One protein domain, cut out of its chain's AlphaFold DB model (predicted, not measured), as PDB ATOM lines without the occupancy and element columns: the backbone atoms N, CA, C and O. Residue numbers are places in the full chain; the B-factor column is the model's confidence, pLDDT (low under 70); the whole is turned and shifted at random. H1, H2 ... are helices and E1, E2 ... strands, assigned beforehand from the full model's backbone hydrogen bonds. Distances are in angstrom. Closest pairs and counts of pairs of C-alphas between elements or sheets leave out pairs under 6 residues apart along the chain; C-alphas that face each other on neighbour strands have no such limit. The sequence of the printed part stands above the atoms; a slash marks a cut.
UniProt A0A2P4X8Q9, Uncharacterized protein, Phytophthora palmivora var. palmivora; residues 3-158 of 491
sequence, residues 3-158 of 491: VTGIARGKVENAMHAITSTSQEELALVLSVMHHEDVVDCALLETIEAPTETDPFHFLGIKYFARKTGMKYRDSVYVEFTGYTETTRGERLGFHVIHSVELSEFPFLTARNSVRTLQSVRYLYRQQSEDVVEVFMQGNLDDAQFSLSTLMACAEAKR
ATOM      1  N   VAL A   3     220.946 254.462 119.676       86.38
ATOM      2  CA  VAL A   3     220.674 254.921 118.309       86.38
ATOM      3  C   VAL A   3     221.439 256.209 118.080       86.38
ATOM      4  O   VAL A   3     221.429 257.101 118.925       86.38
ATOM      5  N   THR A   4     222.075 256.309 116.921       90.94
ATOM      6  CA  THR A   4     222.723 257.532 116.456       90.94
ATOM      7  C   THR A   4     222.085 257.993 115.159       90.94
ATOM      8  O   THR A   4     221.640 257.172 114.356       90.94
ATOM      9  N   GLY A   5     222.047 259.299 114.930       91.81
ATOM     10  CA  GLY A   5     221.516 259.854 113.692       91.81
ATOM     11  C   GLY A   5     222.045 261.249 113.420       91.81
ATOM     12  O   GLY A   5     222.537 261.919 114.322       91.81
ATOM     13  N   ILE A   6     221.914 261.690 112.174       94.25
ATOM     14  CA  ILE A   6     222.271 263.043 111.752       94.25
ATOM     15  C   ILE A   6     221.126 263.659 110.955       94.25
ATOM     16  O   ILE A   6     220.384 262.958 110.263       94.25
ATOM     17  N   ALA A   7     220.967 264.972 111.055       94.50
ATOM     18  CA  ALA A   7     220.018 265.729 110.252       94.50
ATOM     19  C   ALA A   7     220.528 267.147 110.017       94.50
ATOM     20  O   ALA A   7     221.315 267.683 110.798       94.50
ATOM     21  N   ARG A   8     220.030 267.776 108.950       93.94
ATOM     22  CA  ARG A   8     220.284 269.196 108.714       93.94
ATOM     23  C   ARG A   8     219.536 270.053 109.726       93.94
ATOM     24  O   ARG A   8     218.342 269.847 109.942       93.94
ATOM     25  N   GLY A   9     220.219 271.036 110.293       92.50
ATOM     26  CA  GLY A   9     219.654 271.980 111.237       92.50
ATOM     27  C   GLY A   9     220.663 272.476 112.262       92.50
ATOM     28  O   GLY A   9     221.878 272.408 112.087       92.50
ATOM     29  N   LYS A  10     220.110 272.990 113.354       94.75
ATOM     30  CA  LYS A  10     220.822 273.582 114.481       94.75
ATOM     31  C   LYS A  10     220.324 272.915 115.762       94.75
ATOM     32  O   LYS A  10     219.145 272.548 115.814       94.75
ATOM     33  N   VAL A  11     221.177 272.716 116.763       96.00
ATOM     34  CA  VAL A  11     220.793 272.063 118.034       96.00
ATOM     35  C   VAL A  11     219.613 272.796 118.673       96.00
ATOM     36  O   VAL A  11     218.661 272.172 119.129       96.00
ATOM     37  N   GLU A  12     219.608 274.118 118.582       95.31
ATOM     38  CA  GLU A  12     218.561 275.024 119.043       95.31
ATOM     39  C   GLU A  12     217.204 274.729 118.375       95.31
ATOM     40  O   GLU A  12     216.154 274.903 118.991       95.31
ATOM     41  N   ASN A  13     217.189 274.239 117.127       95.12
ATOM     42  CA  ASN A  13     215.955 273.808 116.462       95.12
ATOM     43  C   ASN A  13     215.422 272.503 117.065       95.12
ATOM     44  O   ASN A  13     214.220 272.406 117.313       95.12
ATOM     45  N   ALA A  14     216.296 271.527 117.341       95.81
ATOM     46  CA  ALA A  14     215.903 270.300 118.035       95.81
ATOM     47  C   ALA A  14     215.375 270.619 119.439       95.81
ATOM     48  O   ALA A  14     214.268 270.214 119.785       95.81
ATOM     49  N   MET A  15     216.111 271.425 120.205       96.81
ATOM     50  CA  MET A  15     215.714 271.807 121.559       96.81
ATOM     51  C   MET A  15     214.403 272.594 121.581       96.81
ATOM     52  O   MET A  15     213.552 272.339 122.433       96.81
ATOM     53  N   HIS A  16     214.175 273.476 120.606       95.62
ATOM     54  CA  HIS A  16     212.900 274.174 120.468       95.62
ATOM     55  C   HIS A  16     211.721 273.231 120.183       95.62
ATOM     56  O   HIS A  16     210.621 273.452 120.699       95.62
ATOM     57  N   ALA A  17     211.931 272.198 119.359       95.88
ATOM     58  CA  ALA A  17     210.903 271.201 119.076       95.88
ATOM     59  C   ALA A  17     210.534 270.404 120.331       95.88
ATOM     60  O   ALA A  17     209.353 270.227 120.603       95.88
ATOM     61  N   ILE A  18     211.531 269.965 121.099       95.50
ATOM     62  CA  ILE A  18     211.340 269.119 122.282       95.50
ATOM     63  C   ILE A  18     210.663 269.893 123.417       95.50
ATOM     64  O   ILE A  18     209.654 269.448 123.967       95.50
ATOM     65  N   THR A  19     211.218 271.062 123.749       94.88
ATOM     66  CA  THR A  19     210.835 271.844 124.932       94.88
ATOM     67  C   THR A  19     209.390 272.299 124.794       94.88
ATOM     68  O   THR A  19     209.110 273.244 124.066       94.88
ATOM     69  N   SER A  20     208.450 271.626 125.452       94.81
ATOM     70  CA  SER A  20     207.015 271.926 125.368       94.81
ATOM     71  C   SER A  20     206.491 272.381 126.725       94.81
ATOM     72  O   SER A  20     206.370 271.579 127.648       94.81
ATOM     73  N   THR A  21     206.178 273.672 126.836       94.50
ATOM     74  CA  THR A  21     205.824 274.335 128.109       94.50
ATOM     75  C   THR A  21     204.333 274.599 128.278       94.50
ATOM     76  O   THR A  21     203.896 275.145 129.286       94.50
ATOM     77  N   SER A  22     203.527 274.234 127.284       96.00
ATOM     78  CA  SER A  22     202.077 274.387 127.325       96.00
ATOM     79  C   SER A  22     201.388 273.150 126.773       96.00
ATOM     80  O   SER A  22     201.971 272.392 125.994       96.00
ATOM     81  N   GLN A  23     200.115 272.988 127.140       96.94
ATOM     82  CA  GLN A  23     199.263 271.907 126.653       96.94
ATOM     83  C   GLN A  23     199.240 271.821 125.122       96.94
ATOM     84  O   GLN A  23     199.345 270.740 124.551       96.94
ATOM     85  N   GLU A  24     199.143 272.962 124.441       96.75
ATOM     86  CA  GLU A  24     199.115 272.993 122.981       96.75
ATOM     87  C   GLU A  24     200.454 272.603 122.357       96.75
ATOM     88  O   GLU A  24     200.478 271.876 121.365       96.75
ATOM     89  N   GLU A  25     201.574 273.058 122.925       97.00
ATOM     90  CA  GLU A  25     202.889 272.652 122.427       97.00
ATOM     91  C   GLU A  25     203.120 271.156 122.624       97.00
ATOM     92  O   GLU A  25     203.612 270.501 121.710       97.00
ATOM     93  N   LEU A  26     202.714 270.606 123.772       97.75
ATOM     94  CA  LEU A  26     202.775 269.171 124.028       97.75
ATOM     95  C   LEU A  26     201.938 268.394 123.000       97.75
ATOM     96  O   LEU A  26     202.439 267.462 122.370       97.75
ATOM     97  N   ALA A  27     200.690 268.812 122.779       97.81
ATOM     98  CA  ALA A  27     199.796 268.187 121.810       97.81
ATOM     99  C   ALA A  27     200.353 268.247 120.379       97.81
ATOM    100  O   ALA A  27     200.289 267.249 119.659       97.81
ATOM    101  N   LEU A  28     200.936 269.380 119.973       97.69
ATOM    102  CA  LEU A  28     201.599 269.542 118.677       97.69
ATOM    103  C   LEU A  28     202.751 268.548 118.540       97.69
ATOM    104  O   LEU A  28     202.787 267.787 117.572       97.69
ATOM    105  N   VAL A  29     203.678 268.549 119.502       96.38
ATOM    106  CA  VAL A  29     204.889 267.718 119.467       96.38
ATOM    107  C   VAL A  29     204.523 266.243 119.406       96.38
ATOM    108  O   VAL A  29     204.986 265.538 118.510       96.38
ATOM    109  N   LEU A  30     203.621 265.785 120.276       95.50
ATOM    110  CA  LEU A  30     203.172 264.395 120.278       95.50
ATOM    111  C   LEU A  30     202.452 264.036 118.972       95.50
ATOM    112  O   LEU A  30     202.669 262.949 118.441       95.50
ATOM    113  N   SER A  31     201.647 264.944 118.411       94.88
ATOM    114  CA  SER A  31     200.952 264.706 117.138       94.88
ATOM    115  C   SER A  31     201.922 264.554 115.964       94.88
ATOM    116  O   SER A  31     201.660 263.757 115.066       94.88
ATOM    117  N   VAL A  32     203.047 265.281 115.957       94.38
ATOM    118  CA  VAL A  32     204.108 265.079 114.953       94.38
ATOM    119  C   VAL A  32     204.849 263.766 115.193       94.38
ATOM    120  O   VAL A  32     205.009 262.984 114.257       94.38
ATOM    121  N   MET A  33     205.289 263.519 116.429       91.50
ATOM    122  CA  MET A  33     206.146 262.376 116.768       91.50
ATOM    123  C   MET A  33     205.419 261.029 116.708       91.50
ATOM    124  O   MET A  33     206.054 260.007 116.470       91.50
ATOM    125  N   HIS A  34     204.100 261.022 116.895       89.88
ATOM    126  CA  HIS A  34     203.259 259.826 116.839       89.88
ATOM    127  C   HIS A  34     202.253 259.864 115.685       89.88
ATOM    128  O   HIS A  34     201.209 259.229 115.774       89.88
ATOM    129  N   HIS A  35     202.534 260.616 114.614       86.25
ATOM    130  CA  HIS A  35     201.750 260.597 113.371       86.25
ATOM    131  C   HIS A  35     200.223 260.754 113.556       86.25
ATOM    132  O   HIS A  35     199.446 260.102 112.867       86.25
ATOM    133  N   GLU A  36     199.797 261.643 114.459       80.06
ATOM    134  CA  GLU A  36     198.386 261.896 114.811       80.06
ATOM    135  C   GLU A  36     197.654 260.721 115.513       80.06
ATOM    136  O   GLU A  36     196.444 260.795 115.712       80.06
ATOM    137  N   ASP A  37     198.360 259.680 115.977       91.38
ATOM    138  CA  ASP A  37     197.775 258.568 116.756       91.38
ATOM    139  C   ASP A  37     197.542 258.907 118.242       91.38
ATOM    140  O   ASP A  37     197.040 258.077 119.010       91.38
ATOM    141  N   VAL A  38     197.926 260.110 118.677       94.12
ATOM    142  CA  VAL A  38     197.724 260.600 120.049       94.12
ATOM    143  C   VAL A  38     196.235 260.801 120.293       94.12
ATOM    144  O   VAL A  38     195.567 261.531 119.564       94.12
ATOM    145  N   VAL A  39     195.721 260.169 121.343       95.06
ATOM    146  CA  VAL A  39     194.304 260.247 121.726       95.06
ATOM    147  C   VAL A  39     194.071 261.057 122.989       95.06
ATOM    148  O   VAL A  39     192.952 261.511 123.212       95.06
ATOM    149  N   ASP A  40     195.116 261.273 123.787       95.62
ATOM    150  CA  ASP A  40     195.073 262.139 124.957       95.62
ATOM    151  C   ASP A  40     196.486 262.601 125.330       95.62
ATOM    152  O   ASP A  40     197.464 261.897 125.068       95.62
ATOM    153  N   CYS A  41     196.607 263.772 125.944       97.19
ATOM    154  CA  CYS A  41     197.855 264.228 126.547       97.19
ATOM    155  C   CYS A  41     197.599 265.317 127.579       97.19
ATOM    156  O   CYS A  41     196.605 266.036 127.496       97.19
ATOM    157  N   ALA A  42     198.508 265.459 128.536       97.62
ATOM    158  CA  ALA A  42     198.435 266.511 129.534       97.62
ATOM    159  C   ALA A  42     199.830 266.922 130.013       97.62
ATOM    160  O   ALA A  42     200.651 266.066 130.353       97.62
ATOM    161  N   LEU A  43     200.086 268.230 130.072       97.69
ATOM    162  CA  LEU A  43     201.168 268.776 130.887       97.69
ATOM    163  C   LEU A  43     200.675 268.796 132.339       97.69
ATOM    164  O   LEU A  43     199.858 269.640 132.695       97.69
ATOM    165  N   LEU A  44     201.115 267.823 133.137       97.12
ATOM    166  CA  LEU A  44     200.608 267.608 134.494       97.12
ATOM    167  C   LEU A  44     201.203 268.608 135.478       97.12
ATOM    168  O   LEU A  44     200.481 269.175 136.291       97.12
ATOM    169  N   GLU A  45     202.512 268.825 135.385       97.00
ATOM    170  CA  GLU A  45     203.229 269.712 136.290       97.00
ATOM    171  C   GLU A  45     204.441 270.329 135.594       97.00
ATOM    172  O   GLU A  45     205.132 269.671 134.815       97.00
ATOM    173  N   THR A  46     204.698 271.603 135.883       98.00
ATOM    174  CA  THR A  46     205.945 272.287 135.524       98.00
ATOM    175  C   THR A  46     206.686 272.581 136.815       98.00
ATOM    176  O   THR A  46     206.232 273.405 137.603       98.00
ATOM    177  N   ILE A  47     207.794 271.877 137.028       97.94
ATOM    178  CA  ILE A  47     208.643 272.014 138.215       97.94
ATOM    179  C   ILE A  47     209.633 273.158 137.981       97.94
ATOM    180  O   ILE A  47     209.770 274.043 138.819       97.94
ATOM    181  N   GLU A  48     210.266 273.178 136.803       97.50
ATOM    182  CA  GLU A  48     211.157 274.251 136.360       97.50
ATOM    183  C   GLU A  48     210.752 274.684 134.947       97.50
ATOM    184  O   GLU A  48     210.689 273.873 134.020       97.50
ATOM    185  N   ALA A  49     210.430 275.969 134.791       95.38
ATOM    186  CA  ALA A  49     210.041 276.560 133.513       95.38
ATOM    187  C   ALA A  49     211.253 277.203 132.812       95.38
ATOM    188  O   ALA A  49     212.160 277.674 133.506       95.38
ATOM    189  N   PRO A  50     211.253 277.310 131.468       95.00
ATOM    190  CA  PRO A  50     212.297 278.038 130.762       95.00
ATOM    191  C   PRO A  50     212.324 279.514 131.138       95.00
ATOM    192  O   PRO A  50     211.297 280.118 131.458       95.00
ATOM    193  N   THR A  51     213.507 280.106 131.020       93.06
ATOM    194  CA  THR A  51     213.743 281.533 131.263       93.06
ATOM    195  C   THR A  51     214.232 282.217 129.989       93.06
ATOM    196  O   THR A  51     214.509 281.564 128.984       93.06
ATOM    197  N   GLU A  52     214.341 283.546 130.000       89.81
ATOM    198  CA  GLU A  52     214.884 284.282 128.849       89.81
ATOM    199  C   GLU A  52     216.357 283.936 128.581       89.81
ATOM    200  O   GLU A  52     216.764 283.843 127.423       89.81
ATOM    201  N   THR A  53     217.140 283.715 129.640       90.44
ATOM    202  CA  THR A  53     218.561 283.341 129.561       90.44
ATOM    203  C   THR A  53     218.765 281.852 129.309       90.44
ATOM    204  O   THR A  53     219.769 281.471 128.721       90.44
ATOM    205  N   ASP A  54     217.811 281.014 129.716       91.69
ATOM    206  CA  ASP A  54     217.842 279.570 129.486       91.69
ATOM    207  C   ASP A  54     216.513 279.072 128.884       91.69
ATOM    208  O   ASP A  54     215.646 278.538 129.587       91.69
ATOM    209  N   PRO A  55     216.304 279.292 127.570       93.00
ATOM    210  CA  PRO A  55     215.022 279.045 126.907       93.00
ATOM    211  C   PRO A  55     214.752 277.564 126.606       93.00
ATOM    212  O   PRO A  55     213.654 277.222 126.161       93.00
ATOM    213  N   PHE A  56     215.743 276.688 126.801       95.25
ATOM    214  CA  PHE A  56     215.638 275.249 126.535       95.25
ATOM    215  C   PHE A  56     215.611 274.406 127.813       95.25
ATOM    216  O   PHE A  56     215.452 273.185 127.735       95.25
ATOM    217  N   HIS A  57     215.753 275.044 128.973       96.00
ATOM    218  CA  HIS A  57     215.652 274.395 130.268       96.00
ATOM    219  C   HIS A  57     214.205 274.184 130.681       96.00
ATOM    220  O   HIS A  57     213.430 275.130 130.794       96.00
ATOM    221  N   PHE A  58     213.829 272.932 130.905       97.81
ATOM    222  CA  PHE A  58     212.502 272.577 131.391       97.81
ATOM    223  C   PHE A  58     212.585 271.305 132.220       97.81
ATOM    224  O   PHE A  58     213.194 270.330 131.786       97.81
ATOM    225  N   LEU A  59     211.918 271.295 133.373       98.38
ATOM    226  CA  LEU A  59     211.680 270.104 134.180       98.38
ATOM    227  C   LEU A  59     210.190 270.014 134.500       98.38
ATOM    228  O   LEU A  59     209.608 270.937 135.073       98.38
ATOM    229  N   GLY A  60     209.554 268.896 134.172       97.50
ATOM    230  CA  GLY A  60     208.131 268.729 134.451       97.50
ATOM    231  C   GLY A  60     207.627 267.312 134.265       97.50
ATOM    232  O   GLY A  60     208.364 266.420 133.849       97.50
ATOM    233  N   ILE A  61     206.347 267.111 134.571       98.19
ATOM    234  CA  ILE A  61     205.655 265.829 134.455       98.19
ATOM    235  C   ILE A  61     204.616 265.922 133.342       98.19
ATOM    236  O   ILE A  61     203.815 266.857 133.282       98.19
ATOM    237  N   LYS A  62     204.616 264.930 132.457       98.06
ATOM    238  CA  LYS A  62     203.743 264.851 131.289       98.06
ATOM    239  C   LYS A  62     203.053 263.501 131.214       98.06
ATOM    240  O   LYS A  62     203.567 262.477 131.662       98.06
ATOM    241  N   TYR A  63     201.883 263.517 130.596       97.31
ATOM    242  CA  TYR A  63     201.106 262.340 130.262       97.31
ATOM    243  C   TYR A  63     200.766 262.339 128.777       97.31
ATOM    244  O   TYR A  63     200.483 263.387 128.191       97.31
ATOM    245  N   PHE A  64     200.746 261.153 128.178       95.69
ATOM    246  CA  PHE A  64     200.107 260.942 126.887       95.69
ATOM    247  C   PHE A  64     199.520 259.544 126.773       95.69
ATOM    248  O   PHE A  64     200.006 258.598 127.391       95.69
ATOM    249  N   ALA A  65     198.514 259.422 125.915       94.94
ATOM    250  CA  ALA A  65     198.016 258.162 125.409       94.94
ATOM    251  C   ALA A  65     197.942 258.211 123.884       94.94
ATOM    252  O   ALA A  65     197.539 259.212 123.290       94.94
ATOM    253  N   ARG A  66     198.299 257.105 123.237       93.44
ATOM    254  CA  ARG A  66     198.199 256.935 121.786       93.44
ATOM    255  C   ARG A  66     197.601 255.589 121.426       93.44
ATOM    256  O   ARG A  66     197.647 254.637 122.205       93.44
ATOM    257  N   LYS A  67     197.070 255.497 120.216       92.62
ATOM    258  CA  LYS A  67     196.632 254.236 119.629       92.62
ATOM    259  C   LYS A  67     197.827 253.483 119.037       92.62
ATOM    260  O   LYS A  67     198.772 254.070 118.524       92.62
ATOM    261  N   THR A  68     197.824 252.160 119.131       88.06
ATOM    262  CA  THR A  68     198.821 251.280 118.505       88.06
ATOM    263  C   THR A  68     198.125 250.006 118.046       88.06
ATOM    264  O   THR A  68     197.873 249.085 118.827       88.06
ATOM    265  N   GLY A  69     197.743 249.975 116.768       86.62
ATOM    266  CA  GLY A  69     196.886 248.923 116.227       86.62
ATOM    267  C   GLY A  69     195.522 248.901 116.926       86.62
ATOM    268  O   GLY A  69     194.772 249.875 116.880       86.62
ATOM    269  N   MET A  70     195.201 247.782 117.579       86.56
ATOM    270  CA  MET A  70     193.935 247.585 118.300       86.56
ATOM    271  C   MET A  70     194.004 247.937 119.793       86.56
ATOM    272  O   MET A  70     192.997 247.801 120.483       86.56
ATOM    273  N   LYS A  71     195.167 248.345 120.311       90.75
ATOM    274  CA  LYS A  71     195.367 248.689 121.728       90.75
ATOM    275  C   LYS A  71     195.735 250.158 121.883       90.75
ATOM    276  O   LYS A  71     196.175 250.796 120.927       90.75
ATOM    277  N   TYR A  72     195.581 250.671 123.094       93.56
ATOM    278  CA  TYR A  72     196.142 251.956 123.490       93.56
ATOM    279  C   TYR A  72     197.434 251.752 124.274       93.56
ATOM    280  O   TYR A  72     197.658 250.700 124.882       93.56
ATOM    281  N   ARG A  73     198.294 252.763 124.236       92.81
ATOM    282  CA  ARG A  73     199.480 252.859 125.077       92.81
ATOM    283  C   ARG A  73     199.484 254.206 125.760       92.81
ATOM    284  O   ARG A  73     199.394 255.221 125.072       92.81
ATOM    285  N   ASP A  74     199.602 254.197 127.077       94.44
ATOM    286  CA  ASP A  74     199.701 255.403 127.888       94.44
ATOM    287  C   ASP A  74     201.048 255.478 128.607       94.44
ATOM    288  O   ASP A  74     201.669 254.455 128.887       94.44
ATOM    289  N   SER A  75     201.527 256.684 128.891       94.00
ATOM    290  CA  SER A  75     202.746 256.901 129.667       94.00
ATOM    291  C   SER A  75     202.622 258.166 130.502       94.00
ATOM    292  O   SER A  75     202.142 259.190 130.021       94.00
ATOM    293  N   VAL A  76     203.087 258.079 131.746       96.81
ATOM    294  CA  VAL A  76     203.319 259.213 132.644       96.81
ATOM    295  C   VAL A  76     204.823 259.292 132.845       96.81
ATOM    296  O   VAL A  76     205.449 258.278 133.165       96.81
ATOM    297  N   TYR A  77     205.419 260.455 132.607       96.50
ATOM    298  CA  TYR A  77     206.868 260.608 132.617       96.50
ATOM    299  C   TYR A  77     207.300 261.985 133.105       96.50
ATOM    300  O   TYR A  77     206.624 262.984 132.876       96.50
ATOM    301  N   VAL A  78     208.457 262.015 133.757       98.00
ATOM    302  CA  VAL A  78     209.240 263.229 133.956       98.00
ATOM    303  C   VAL A  78     210.022 263.501 132.678       98.00
ATOM    304  O   VAL A  78     210.609 262.589 132.090       98.00
ATOM    305  N   GLU A  79     210.031 264.759 132.261       97.69
ATOM    306  CA  GLU A  79     210.870 265.272 131.192       97.69
ATOM    307  C   GLU A  79     211.826 266.319 131.749       97.69
ATOM    308  O   GLU A  79     211.396 267.223 132.464       97.69
ATOM    309  N   PHE A  80     213.101 266.198 131.387       98.00
ATOM    310  CA  PHE A  80     214.128 267.186 131.671       98.00
ATOM    311  C   PHE A  80     214.875 267.547 130.387       98.00
ATOM    312  O   PHE A  80     215.404 266.667 129.705       98.00
ATOM    313  N   THR A  81     214.922 268.828 130.043       98.00
ATOM    314  CA  THR A  81     215.639 269.335 128.869       98.00
ATOM    315  C   THR A  81     216.594 270.437 129.259       98.00
ATOM    316  O   THR A  81     216.376 271.130 130.248       98.00
ATOM    317  N   GLY A  82     217.626 270.623 128.448       95.56
ATOM    318  CA  GLY A  82     218.511 271.762 128.596       95.56
ATOM    319  C   GLY A  82     219.517 271.854 127.470       95.56
ATOM    320  O   GLY A  82     219.611 270.990 126.592       95.56
ATOM    321  N   TYR A  83     220.262 272.944 127.501       94.38
ATOM    322  CA  TYR A  83     221.269 273.285 126.516       94.38
ATOM    323  C   TYR A  83     222.552 273.688 127.237       94.38
ATOM    324  O   TYR A  83     222.511 274.294 128.303       94.38
ATOM    325  N   THR A  84     223.700 273.321 126.686       92.31
ATOM    326  CA  THR A  84     224.998 273.608 127.291       92.31
ATOM    327  C   THR A  84     226.095 273.658 126.236       92.31
ATOM    328  O   THR A  84     225.902 273.240 125.092       92.31
ATOM    329  N   GLU A  85     227.266 274.142 126.627       92.25
ATOM    330  CA  GLU A  85     228.464 274.136 125.799       92.25
ATOM    331  C   GLU A  85     229.574 273.365 126.504       92.25
ATOM    332  O   GLU A  85     229.761 273.461 127.720       92.25
ATOM    333  N   THR A  86     230.319 272.564 125.748       89.25
ATOM    334  CA  THR A  86     231.501 271.899 126.300       89.25
ATOM    335  C   THR A  86     232.616 272.912 126.535       89.25
ATOM    336  O   THR A  86     232.652 273.987 125.943       89.25
ATOM    337  N   THR A  87     233.626 272.526 127.313       90.50
ATOM    338  CA  THR A  87     234.861 273.317 127.475       90.50
ATOM    339  C   THR A  87     235.613 273.560 126.160       90.50
ATOM    340  O   THR A  87     236.510 274.395 126.109       90.50
ATOM    341  N   ARG A  88     235.261 272.830 125.095       89.75
ATOM    342  CA  ARG A  88     235.800 272.979 123.739       89.75
ATOM    343  C   ARG A  88     234.910 273.845 122.838       89.75
ATOM    344  O   ARG A  88     235.204 273.953 121.652       89.75
ATOM    345  N   GLY A  89     233.831 274.419 123.374       88.19
ATOM    346  CA  GLY A  89     232.853 275.215 122.632       88.19
ATOM    347  C   GLY A  89     231.888 274.389 121.777       88.19
ATOM    348  O   GLY A  89     231.279 274.922 120.851       88.19
ATOM    349  N   GLU A  90     231.751 273.078 122.023       90.19
ATOM    350  CA  GLU A  90     230.747 272.275 121.314       90.19
ATOM    351  C   GLU A  90     229.365 272.543 121.914       90.19
ATOM    352  O   GLU A  90     229.154 272.331 123.107       90.19
ATOM    353  N   ARG A  91     228.418 272.959 121.073       94.56
ATOM    354  CA  ARG A  91     227.026 273.196 121.466       94.56
ATOM    355  C   ARG A  91     226.270 271.884 121.609       94.56
ATOM    356  O   ARG A  91     226.234 271.079 120.668       94.56
ATOM    357  N   LEU A  92     225.654 271.693 122.769       95.81
ATOM    358  CA  LEU A  92     224.957 270.478 123.158       95.81
ATOM    359  C   LEU A  92     223.539 270.784 123.640       95.81
ATOM    360  O   LEU A  92     223.308 271.712 124.403       95.81
ATOM    361  N   GLY A  93     222.596 269.943 123.244       97.00
ATOM    362  CA  GLY A  93     221.264 269.873 123.828       97.00
ATOM    363  C   GLY A  93     221.056 268.503 124.454       97.00
ATOM    364  O   GLY A  93     221.534 267.506 123.911       97.00
ATOM    365  N   PHE A  94     220.341 268.416 125.569       96.44
ATOM    366  CA  PHE A  94     219.970 267.134 126.162       96.44
ATOM    367  C   PHE A  94     218.468 267.052 126.413       96.44
ATOM    368  O   PHE A  94     217.802 268.049 126.683       96.44
ATOM    369  N   HIS A  95     217.940 265.836 126.342       96.75
ATOM    370  CA  HIS A  95     216.545 265.533 126.640       96.75
ATOM    371  C   HIS A  95     216.470 264.195 127.352       96.75
ATOM    372  O   HIS A  95     216.904 263.175 126.824       96.75
ATOM    373  N   VAL A  96     215.952 264.203 128.568       96.44
ATOM    374  CA  VAL A  96     215.794 263.023 129.409       96.44
ATOM    375  C   VAL A  96     214.311 262.809 129.643       96.44
ATOM    376  O   VAL A  96     213.599 263.716 130.060       96.44
ATOM    377  N   ILE A  97     213.861 261.591 129.383       95.44
ATOM    378  CA  ILE A  97     212.503 261.127 129.630       95.44
ATOM    379  C   ILE A  97     212.602 259.937 130.573       95.44
ATOM    380  O   ILE A  97     213.304 258.970 130.271       95.44
ATOM    381  N   HIS A  98     211.870 259.968 131.681       94.94
ATOM    382  CA  HIS A  98     211.788 258.837 132.597       94.94
ATOM    383  C   HIS A  98     210.358 258.632 133.086       94.94
ATOM    384  O   HIS A  98     209.753 259.545 133.643       94.94
ATOM    385  N   SER A  99     209.806 257.438 132.883       94.88
ATOM    386  CA  SER A  99     208.472 257.094 133.361       94.88
ATOM    387  C   SER A  99     208.403 257.102 134.881       94.88
ATOM    388  O   SER A  99     209.307 256.623 135.558       94.88
ATOM    389  N   VAL A 100     207.296 257.614 135.405       95.31
ATOM    390  CA  VAL A 100     207.021 257.671 136.842       95.31
ATOM    391  C   VAL A 100     205.641 257.102 137.139       95.31
ATOM    392  O   VAL A 100     204.748 257.103 136.287       95.31
ATOM    393  N   GLU A 101     205.461 256.604 138.357       93.06
ATOM    394  CA  GLU A 101     204.172 256.132 138.850       93.06
ATOM    395  C   GLU A 101     203.559 257.181 139.774       93.06
ATOM    396  O   GLU A 101     204.150 257.549 140.788       93.06
ATOM    397  N   LEU A 102     202.363 257.648 139.418       92.06
ATOM    398  CA  LEU A 102     201.561 258.565 140.222       92.06
ATOM    399  C   LEU A 102     200.243 257.881 140.577       92.06
ATOM    400  O   LEU A 102     199.614 257.257 139.719       92.06
ATOM    401  N   SER A 103     199.808 258.012 141.831       90.56
ATOM    402  CA  SER A 103     198.555 257.422 142.327       90.56
ATOM    403  C   SER A 103     197.317 257.894 141.560       90.56
ATOM    404  O   SER A 103     196.355 257.150 141.391       90.56
ATOM    405  N   GLU A 104     197.371 259.123 141.068       91.69
ATOM    406  CA  GLU A 104     196.352 259.835 140.313       91.69
ATOM    407  C   GLU A 104     196.207 259.284 138.884       91.69
ATOM    408  O   GLU A 104     195.183 259.501 138.240       91.69
ATOM    409  N   PHE A 105     197.203 258.528 138.401       92.12
ATOM    410  CA  PHE A 105     197.248 257.936 137.063       92.12
ATOM    411  C   PHE A 105     197.394 256.405 137.130       92.12
ATOM    412  O   PHE A 105     198.439 255.854 136.747       92.12
ATOM    413  N   PRO A 106     196.345 255.686 137.581       91.69
ATOM    414  CA  PRO A 106     196.363 254.231 137.667       91.69
ATOM    415  C   PRO A 106     196.443 253.577 136.281       91.69
ATOM    416  O   PRO A 106     196.191 254.204 135.249       91.69
ATOM    417  N   PHE A 107     196.761 252.282 136.253       90.50
ATOM    418  CA  PHE A 107     196.770 251.506 135.016       90.50
ATOM    419  C   PHE A 107     195.395 251.513 134.338       90.50
ATOM    420  O   PHE A 107     194.373 251.186 134.942       90.50
ATOM    421  N   LEU A 108     195.379 251.826 133.043       92.06
ATOM    422  CA  LEU A 108     194.161 251.930 132.237       92.06
ATOM    423  C   LEU A 108     193.814 250.614 131.513       92.06
ATOM    424  O   LEU A 108     193.212 250.623 130.438       92.06
ATOM    425  N   THR A 109     194.150 249.462 132.103       90.12
ATOM    426  CA  THR A 109     193.943 248.132 131.496       90.12
ATOM    427  C   THR A 109     192.474 247.863 131.166       90.12
ATOM    428  O   THR A 109     192.170 247.323 130.105       90.12
ATOM    429  N   ALA A 110     191.548 248.329 132.013       91.12
ATOM    430  CA  ALA A 110     190.105 248.241 131.769       91.12
ATOM    431  C   ALA A 110     189.640 249.022 130.520       91.12
ATOM    432  O   ALA A 110     188.554 248.774 130.007       91.12
ATOM    433  N   ARG A 111     190.461 249.950 130.013       90.12
ATOM    434  CA  ARG A 111     190.224 250.727 128.786       90.12
ATOM    435  C   ARG A 111     191.051 250.219 127.601       90.12
ATOM    436  O   ARG A 111     191.273 250.960 126.649       90.12
ATOM    437  N   ASN A 112     191.520 248.968 127.659       92.62
ATOM    438  CA  ASN A 112     192.376 248.364 126.634       92.62
ATOM    439  C   ASN A 112     193.665 249.180 126.376       92.62
ATOM    440  O   ASN A 112     194.157 249.254 125.246       92.62
ATOM    441  N   SER A 113     194.197 249.809 127.433       94.00
ATOM    442  CA  SER A 113     195.469 250.533 127.412       94.00
ATOM    443  C   SER A 113     196.551 249.781 128.176       94.00
ATOM    444  O   SER A 113     196.294 249.188 129.228       94.00
ATOM    445  N   VAL A 114     197.768 249.815 127.642       92.94
ATOM    446  CA  VAL A 114     198.973 249.263 128.266       92.94
ATOM    447  C   VAL A 114     199.910 250.413 128.623       92.94
ATOM    448  O   VAL A 114     200.337 251.153 127.738       92.94
ATOM    449  N   ARG A 115     200.270 250.531 129.906       93.19
ATOM    450  CA  ARG A 115     201.262 251.508 130.366       93.19
ATOM    451  C   ARG A 115     202.624 251.171 129.762       93.19
ATOM    452  O   ARG A 115     203.147 250.083 129.993       93.19
ATOM    453  N   THR A 116     203.193 252.109 129.020       89.81
ATOM    454  CA  THR A 116     204.559 252.038 128.499       89.81
ATOM    455  C   THR A 116     205.504 252.735 129.472       89.81
ATOM    456  O   THR A 116     205.291 253.898 129.842       89.81
ATOM    457  N   LEU A 117     206.545 252.005 129.876       90.19
ATOM    458  CA  LEU A 117     207.614 252.489 130.741       90.19
ATOM    459  C   LEU A 117     208.857 252.755 129.897       90.19
ATOM    460  O   LEU A 117     209.332 251.876 129.183       90.19
ATOM    461  N   GLN A 118     209.393 253.963 129.998       88.69
ATOM    462  CA  GLN A 118     210.549 254.400 129.229       88.69
ATOM    463  C   GLN A 118     211.537 255.149 130.118       88.69
ATOM    464  O   GLN A 118     211.161 255.873 131.033       88.69
ATOM    465  N   SER A 119     212.815 254.968 129.834       92.31
ATOM    466  CA  SER A 119     213.925 255.698 130.423       92.31
ATOM    467  C   SER A 119     214.928 255.950 129.312       92.31
ATOM    468  O   SER A 119     215.695 255.064 128.924       92.31
ATOM    469  N   VAL A 120     214.875 257.155 128.757       92.31
ATOM    470  CA  VAL A 120     215.568 257.518 127.525       92.31
ATOM    471  C   VAL A 120     216.284 258.834 127.723       92.31
ATOM    472  O   VAL A 120     215.744 259.765 128.313       92.31
ATOM    473  N   ARG A 121     217.504 258.911 127.209       94.62
ATOM    474  CA  ARG A 121     218.274 260.145 127.139       94.62
ATOM    475  C   ARG A 121     218.737 260.386 125.717       94.62
ATOM    476  O   ARG A 121     219.230 259.471 125.058       94.62
ATOM    477  N   TYR A 122     218.594 261.618 125.274       95.44
ATOM    478  CA  TYR A 122     219.077 262.112 124.002       95.44
ATOM    479  C   TYR A 122     220.153 263.153 124.271       95.44
ATOM    480  O   TYR A 122     219.992 264.005 125.145       95.44
ATOM    481  N   LEU A 123     221.227 263.087 123.497       96.44
ATOM    482  CA  LEU A 123     222.243 264.119 123.405       96.44
ATOM    483  C   LEU A 123     222.299 264.589 121.955       96.44
ATOM    484  O   LEU A 123     222.598 263.802 121.061       96.44
ATOM    485  N   TYR A 124     222.009 265.860 121.732       96.81
ATOM    486  CA  TYR A 124     222.105 266.528 120.443       96.81
ATOM    487  C   TYR A 124     223.409 267.311 120.409       96.81
ATOM    488  O   TYR A 124     223.631 268.156 121.271       96.81
ATOM    489  N   ARG A 125     224.266 267.053 119.425       96.06
ATOM    490  CA  ARG A 125     225.534 267.758 119.236       96.06
ATOM    491  C   ARG A 125     225.530 268.519 117.923       96.06
ATOM    492  O   ARG A 125     225.172 267.968 116.883       96.06
ATOM    493  N   GLN A 126     225.982 269.769 117.954       95.94
ATOM    494  CA  GLN A 126     226.230 270.534 116.738       95.94
ATOM    495  C   GLN A 126     227.533 270.038 116.090       95.94
ATOM    496  O   GLN A 126     228.620 270.359 116.563       95.94
ATOM    497  N   GLN A 127     227.429 269.234 115.028       93.38
ATOM    498  CA  GLN A 127     228.589 268.636 114.353       93.38
ATOM    499  C   GLN A 127     229.269 269.620 113.388       93.38
ATOM    500  O   GLN A 127     230.493 269.676 113.309       93.38
ATOM    501  N   SER A 128     228.473 270.391 112.649       92.00
ATOM    502  CA  SER A 128     228.916 271.466 111.747       92.00
ATOM    503  C   SER A 128     227.965 272.653 111.866       92.00
ATOM    504  O   SER A 128     227.046 272.622 112.676       92.00
ATOM    505  N   GLU A 129     228.129 273.703 111.059       88.69
ATOM    506  CA  GLU A 129     227.195 274.832 111.066       88.69
ATOM    507  C   GLU A 129     225.738 274.406 110.809       88.69
ATOM    508  O   GLU A 129     224.833 274.965 111.418       88.69
ATOM    509  N   ASP A 130     225.497 273.421 109.952       90.38
ATOM    510  CA  ASP A 130     224.173 273.040 109.460       90.38
ATOM    511  C   ASP A 130     223.806 271.577 109.734       90.38
ATOM    512  O   ASP A 130     222.790 271.107 109.221       90.38
ATOM    513  N   VAL A 131     224.598 270.851 110.531       94.00
ATOM    514  CA  VAL A 131     224.356 269.440 110.863       94.00
ATOM    515  C   VAL A 131     224.292 269.234 112.371       94.00
ATOM    516  O   VAL A 131     225.214 269.587 113.111       94.00
ATOM    517  N   VAL A 132     223.204 268.597 112.804       95.88
ATOM    518  CA  VAL A 132     223.001 268.112 114.170       95.88
ATOM    519  C   VAL A 132     223.128 266.602 114.174       95.88
ATOM    520  O   VAL A 132     222.502 265.911 113.372       95.88
ATOM    521  N   GLU A 133     223.903 266.106 115.121       95.94
ATOM    522  CA  GLU A 133     224.032 264.697 115.448       95.94
ATOM    523  C   GLU A 133     223.227 264.403 116.716       95.94
ATOM    524  O   GLU A 133     223.163 265.235 117.619       95.94
ATOM    525  N   VAL A 134     222.592 263.238 116.795       95.50
ATOM    526  CA  VAL A 134     221.874 262.778 117.985       95.50
ATOM    527  C   VAL A 134     222.422 261.440 118.444       95.50
ATOM    528  O   VAL A 134     222.607 260.530 117.639       95.50
ATOM    529  N   PHE A 135     222.611 261.315 119.751       93.81
ATOM    530  CA  PHE A 135     222.899 260.073 120.451       93.81
ATOM    531  C   PHE A 135     221.744 259.798 121.405       93.81
ATOM    532  O   PHE A 135     221.539 260.533 122.368       93.81
ATOM    533  N   MET A 136     220.969 258.755 121.136       92.44
ATOM    534  CA  MET A 136     219.872 258.312 121.987       92.44
ATOM    535  C   MET A 136     220.266 257.024 122.685       92.44
ATOM    536  O   MET A 136     220.653 256.057 122.028       92.44
ATOM    537  N   GLN A 137     220.096 256.978 124.001       90.56
ATOM    538  CA  GLN A 137     220.242 255.755 124.766       90.56
ATOM    539  C   GLN A 137     219.052 255.526 125.699       90.56
ATOM    540  O   GLN A 137     218.679 256.401 126.473       90.56
ATOM    541  N   GLY A 138     218.490 254.318 125.675       87.56
ATOM    542  CA  GLY A 138     217.402 253.953 126.578       87.56
ATOM    543  C   GLY A 138     216.655 252.685 126.190       87.56
ATOM    544  O   GLY A 138     217.058 251.955 125.274       87.56
ATOM    545  N   ASN A 139     215.563 252.426 126.907       81.94
ATOM    546  CA  ASN A 139     214.516 251.492 126.510       81.94
ATOM    547  C   ASN A 139     213.353 252.280 125.887       81.94
ATOM    548  O   ASN A 139     212.656 253.041 126.552       81.94
ATOM    549  N   LEU A 140     213.171 252.111 124.583       69.81
ATOM    550  CA  LEU A 140     212.010 252.614 123.861       69.81
ATOM    551  C   LEU A 140     211.169 251.404 123.476       69.81
ATOM    552  O   LEU A 140     211.647 250.553 122.729       69.81
ATOM    553  N   ASP A 141     209.939 251.337 123.981       61.62
ATOM    554  CA  ASP A 141     208.988 250.277 123.620       61.62
ATOM    555  C   ASP A 141     208.641 250.301 122.122       61.62
ATOM    556  O   ASP A 141     208.339 249.260 121.552       61.62
ATOM    557  N   ASP A 142     208.711 251.476 121.482       59.78
ATOM    558  CA  ASP A 142     208.506 251.663 120.045       59.78
ATOM    559  C   ASP A 142     209.589 252.606 119.489       59.78
ATOM    560  O   ASP A 142     209.656 253.787 119.836       59.78
ATOM    561  N   ALA A 143     210.459 252.086 118.620       56.72
ATOM    562  CA  ALA A 143     211.619 252.786 118.058       56.72
ATOM    563  C   ALA A 143     211.258 253.801 116.947       56.72
ATOM    564  O   ALA A 143     211.837 253.779 115.866       56.72
ATOM    565  N   GLN A 144     210.296 254.697 117.190       65.12
ATOM    566  CA  GLN A 144     209.831 255.693 116.204       65.12
ATOM    567  C   GLN A 144     210.557 257.046 116.287       65.12
ATOM    568  O   GLN A 144     210.094 258.044 115.734       65.12
ATOM    569  N   PHE A 145     211.699 257.124 116.974       81.75
ATOM    570  CA  PHE A 145     212.453 258.371 117.010       81.75
ATOM    571  C   PHE A 145     213.121 258.640 115.656       81.75
ATOM    572  O   PHE A 145     213.959 257.867 115.195       81.75
ATOM    573  N   SER A 146     212.780 259.776 115.050       89.12
ATOM    574  CA  SER A 146     213.392 260.269 113.820       89.12
ATOM    575  C   SER A 146     213.843 261.712 114.014       89.12
ATOM    576  O   SER A 146     213.028 262.607 114.260       89.12
ATOM    577  N   LEU A 147     215.149 261.953 113.867       91.00
ATOM    578  CA  LEU A 147     215.711 263.297 113.983       91.00
ATOM    579  C   LEU A 147     215.163 264.237 112.897       91.00
ATOM    580  O   LEU A 147     214.930 265.411 113.164       91.00
ATOM    581  N   SER A 148     214.892 263.733 111.689       91.94
ATOM    582  CA  SER A 148     214.291 264.541 110.619       91.94
ATOM    583  C   SER A 148     212.845 264.934 110.939       91.94
ATOM    584  O   SER A 148     212.457 266.078 110.697       91.94
ATOM    585  N   THR A 149     212.073 264.034 111.556       93.75
ATOM    586  CA  THR A 149     210.725 264.332 112.064       93.75
ATOM    587  C   THR A 149     210.777 265.390 113.164       93.75
ATOM    588  O   THR A 149     209.957 266.308 113.164       93.75
ATOM    589  N   LEU A 150     211.776 265.329 114.048       94.62
ATOM    590  CA  LEU A 150     211.980 266.342 115.084       94.62
ATOM    591  C   LEU A 150     212.307 267.723 114.488       94.62
ATOM    592  O   LEU A 150     211.730 268.725 114.904       94.62
ATOM    593  N   MET A 151     213.164 267.788 113.464       94.56
ATOM    594  CA  MET A 151     213.455 269.049 112.763       94.56
ATOM    595  C   MET A 151     212.215 269.608 112.052       94.56
ATOM    596  O   MET A 151     211.950 270.808 112.109       94.56
ATOM    597  N   ALA A 152     211.398 268.746 111.439       93.94
ATOM    598  CA  ALA A 152     210.117 269.153 110.864       93.94
ATOM    599  C   ALA A 152     209.124 269.640 111.938       93.94
ATOM    600  O   ALA A 152     208.355 270.573 111.690       93.94
ATOM    601  N   CYS A 153     209.160 269.051 113.137       96.06
ATOM    602  CA  CYS A 153     208.386 269.503 114.291       96.06
ATOM    603  C   CYS A 153     208.791 270.923 114.713       96.06
ATOM    604  O   CYS A 153     207.913 271.758 114.924       96.06
ATOM    605  N   ALA A 154     210.096 271.231 114.744       95.81
ATOM    606  CA  ALA A 154     210.604 272.577 115.035       95.81
ATOM    607  C   ALA A 154     210.010 273.627 114.083       95.81
ATOM    608  O   ALA A 154     209.516 274.672 114.516       95.81
ATOM    609  N   GLU A 155     210.012 273.323 112.779       95.38
ATOM    610  CA  GLU A 155     209.425 274.191 111.758       95.38
ATOM    611  C   GLU A 155     207.913 274.359 111.980       95.38
ATOM    612  O   GLU A 155     207.418 275.485 112.036       95.38
ATOM    613  N   ALA A 156     207.174 273.258 112.153       96.69
ATOM    614  CA  ALA A 156     205.726 273.290 112.363       96.69
ATOM    615  C   ALA A 156     205.342 274.088 113.619       96.69
ATOM    616  O   ALA A 156     204.380 274.863 113.595       96.69
ATOM    617  N   LYS A 157     206.116 273.948 114.699       96.75
ATOM    618  CA  LYS A 157     205.929 274.683 115.949       96.75
ATOM    619  C   LYS A 157     206.097 276.189 115.745       96.75
ATOM    620  O   LYS A 157     205.192 276.951 116.091       96.75
ATOM    621  N   ARG A 158     207.170 276.628 115.083       95.94
ATOM    622  CA  ARG A 158     207.386 278.057 114.784       95.94
ATOM    623  C   ARG A 158     206.368 278.622 113.806       95.94
ATOM    624  O   ARG A 158     205.843 279.709 114.035       95.94
TER     625      ARG A 158
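Overview. This is residues 3 to 158 of the 491 residues of an uncharacterized protein of Phytophthora palmivora var. palmivora (UniProt A0A2P4X8Q9). One long, twisted sheet of eight strands curves round three helices, which pack on its hollow side, H3 touching both H1 and H2. The longest strand, E4, runs along the long axis, with the turn of the E4 and E5 hairpin at one end and the loop of residues 100 to 112 at the other. The printed part has 156 residues, with three named helices and eight named strands in the order E1 H1 H2 E2 E3 E4 E5 E6 E7 E8 H3; the class is mixed. The branched sheet is antiparallel but for the parallel pair E4 and E6. The whole is compact, with a radius of gyration of the C-alphas of 15.5 A, and spans 52 by 30 by 27 A.

Arrangement. E4, residues 71 to 85, bends by 57 degrees at residue 76. On one side of it lies E3, residues 58 to 68, in an antiparallel hairpin, with N 62 and O 77 within hydrogen-bond range at 2.8 A. The edge strand E2, residues 38 to 48, forms a hairpin with E3, N 42 to O 63 being 2.9 A. On the other side of E4 are E5, residues 91 to 99, antiparallel, with N 80 and O 96 at 2.9 A, and the edge strand E6, residues 113 to 115, parallel, with N 114 and O 72 at 2.9 A. E2, E3, E4 and E5 form a meander, each strand the antiparallel neighbour of the one before. E7, residues 119 to 126, is antiparallel to E5, with N 95 and O 122 at 3.0 A. E8, residues 131 to 139, forms a hairpin with E7, with N 123 and O 135 at 2.8 A. The edge strand E1, residues 3 to 8, is antiparallel to E8, with N 5 and O 134 at 3.0 A. H1, residues 11 to 18, is on the sheet; its closest C-alphas to E5 are Val 11 and Gly 93, 6.2 A. H2, residues 23 to 33, is on the sheet at a height of 8.6 A; its closest C-alphas to E2 are Gln 23 and Leu 43, 5.6 A. H3, residues 147 to 158, is on the sheet at a height of 11.1 A; its closest C-alphas to E1 are Ser 148 and Ala 7, 5.9 A. H3 touches H1, about perpendicular at 76 degrees, the closest C-alphas being Ala 154 and Ala 17, 4.3 A. H3 touches H2, opposite ways at a shallow tilt of 34 degrees, only just short of steep, the closest C-alphas being Cys 153 and Val 32, 6.2 A. In H1, H2 and H3 every O i to N i+4 pair is within hydrogen-bond range.

Along the chain. E1 begins at C-alpha 3, (220.674, 254.921, 118.309), and is 17.2 A long; H1 is 10.8 A and H2 15.4 A. E2 is 25.2 A, E3 28.4 A, and E4 41.9 A, from (195.367, 248.689, 121.728) to (228.464, 274.136, 125.799). E5 is 27.3 A, E6 6.6 A, E7 23.6 A and E8 25.8 A. H3, 17.0 A, ends at C-alpha 158, (207.386, 278.057, 114.784).

Size, cuts and confidence. The C-alphas farthest apart, of Arg 88 and Ala 110, are 52.6 A apart. The printed part has no cut. The link from E5 to E6, 13 residues, is long. The mean pLDDT of the printed part is 92.7; residues 140 to 144 are under 70.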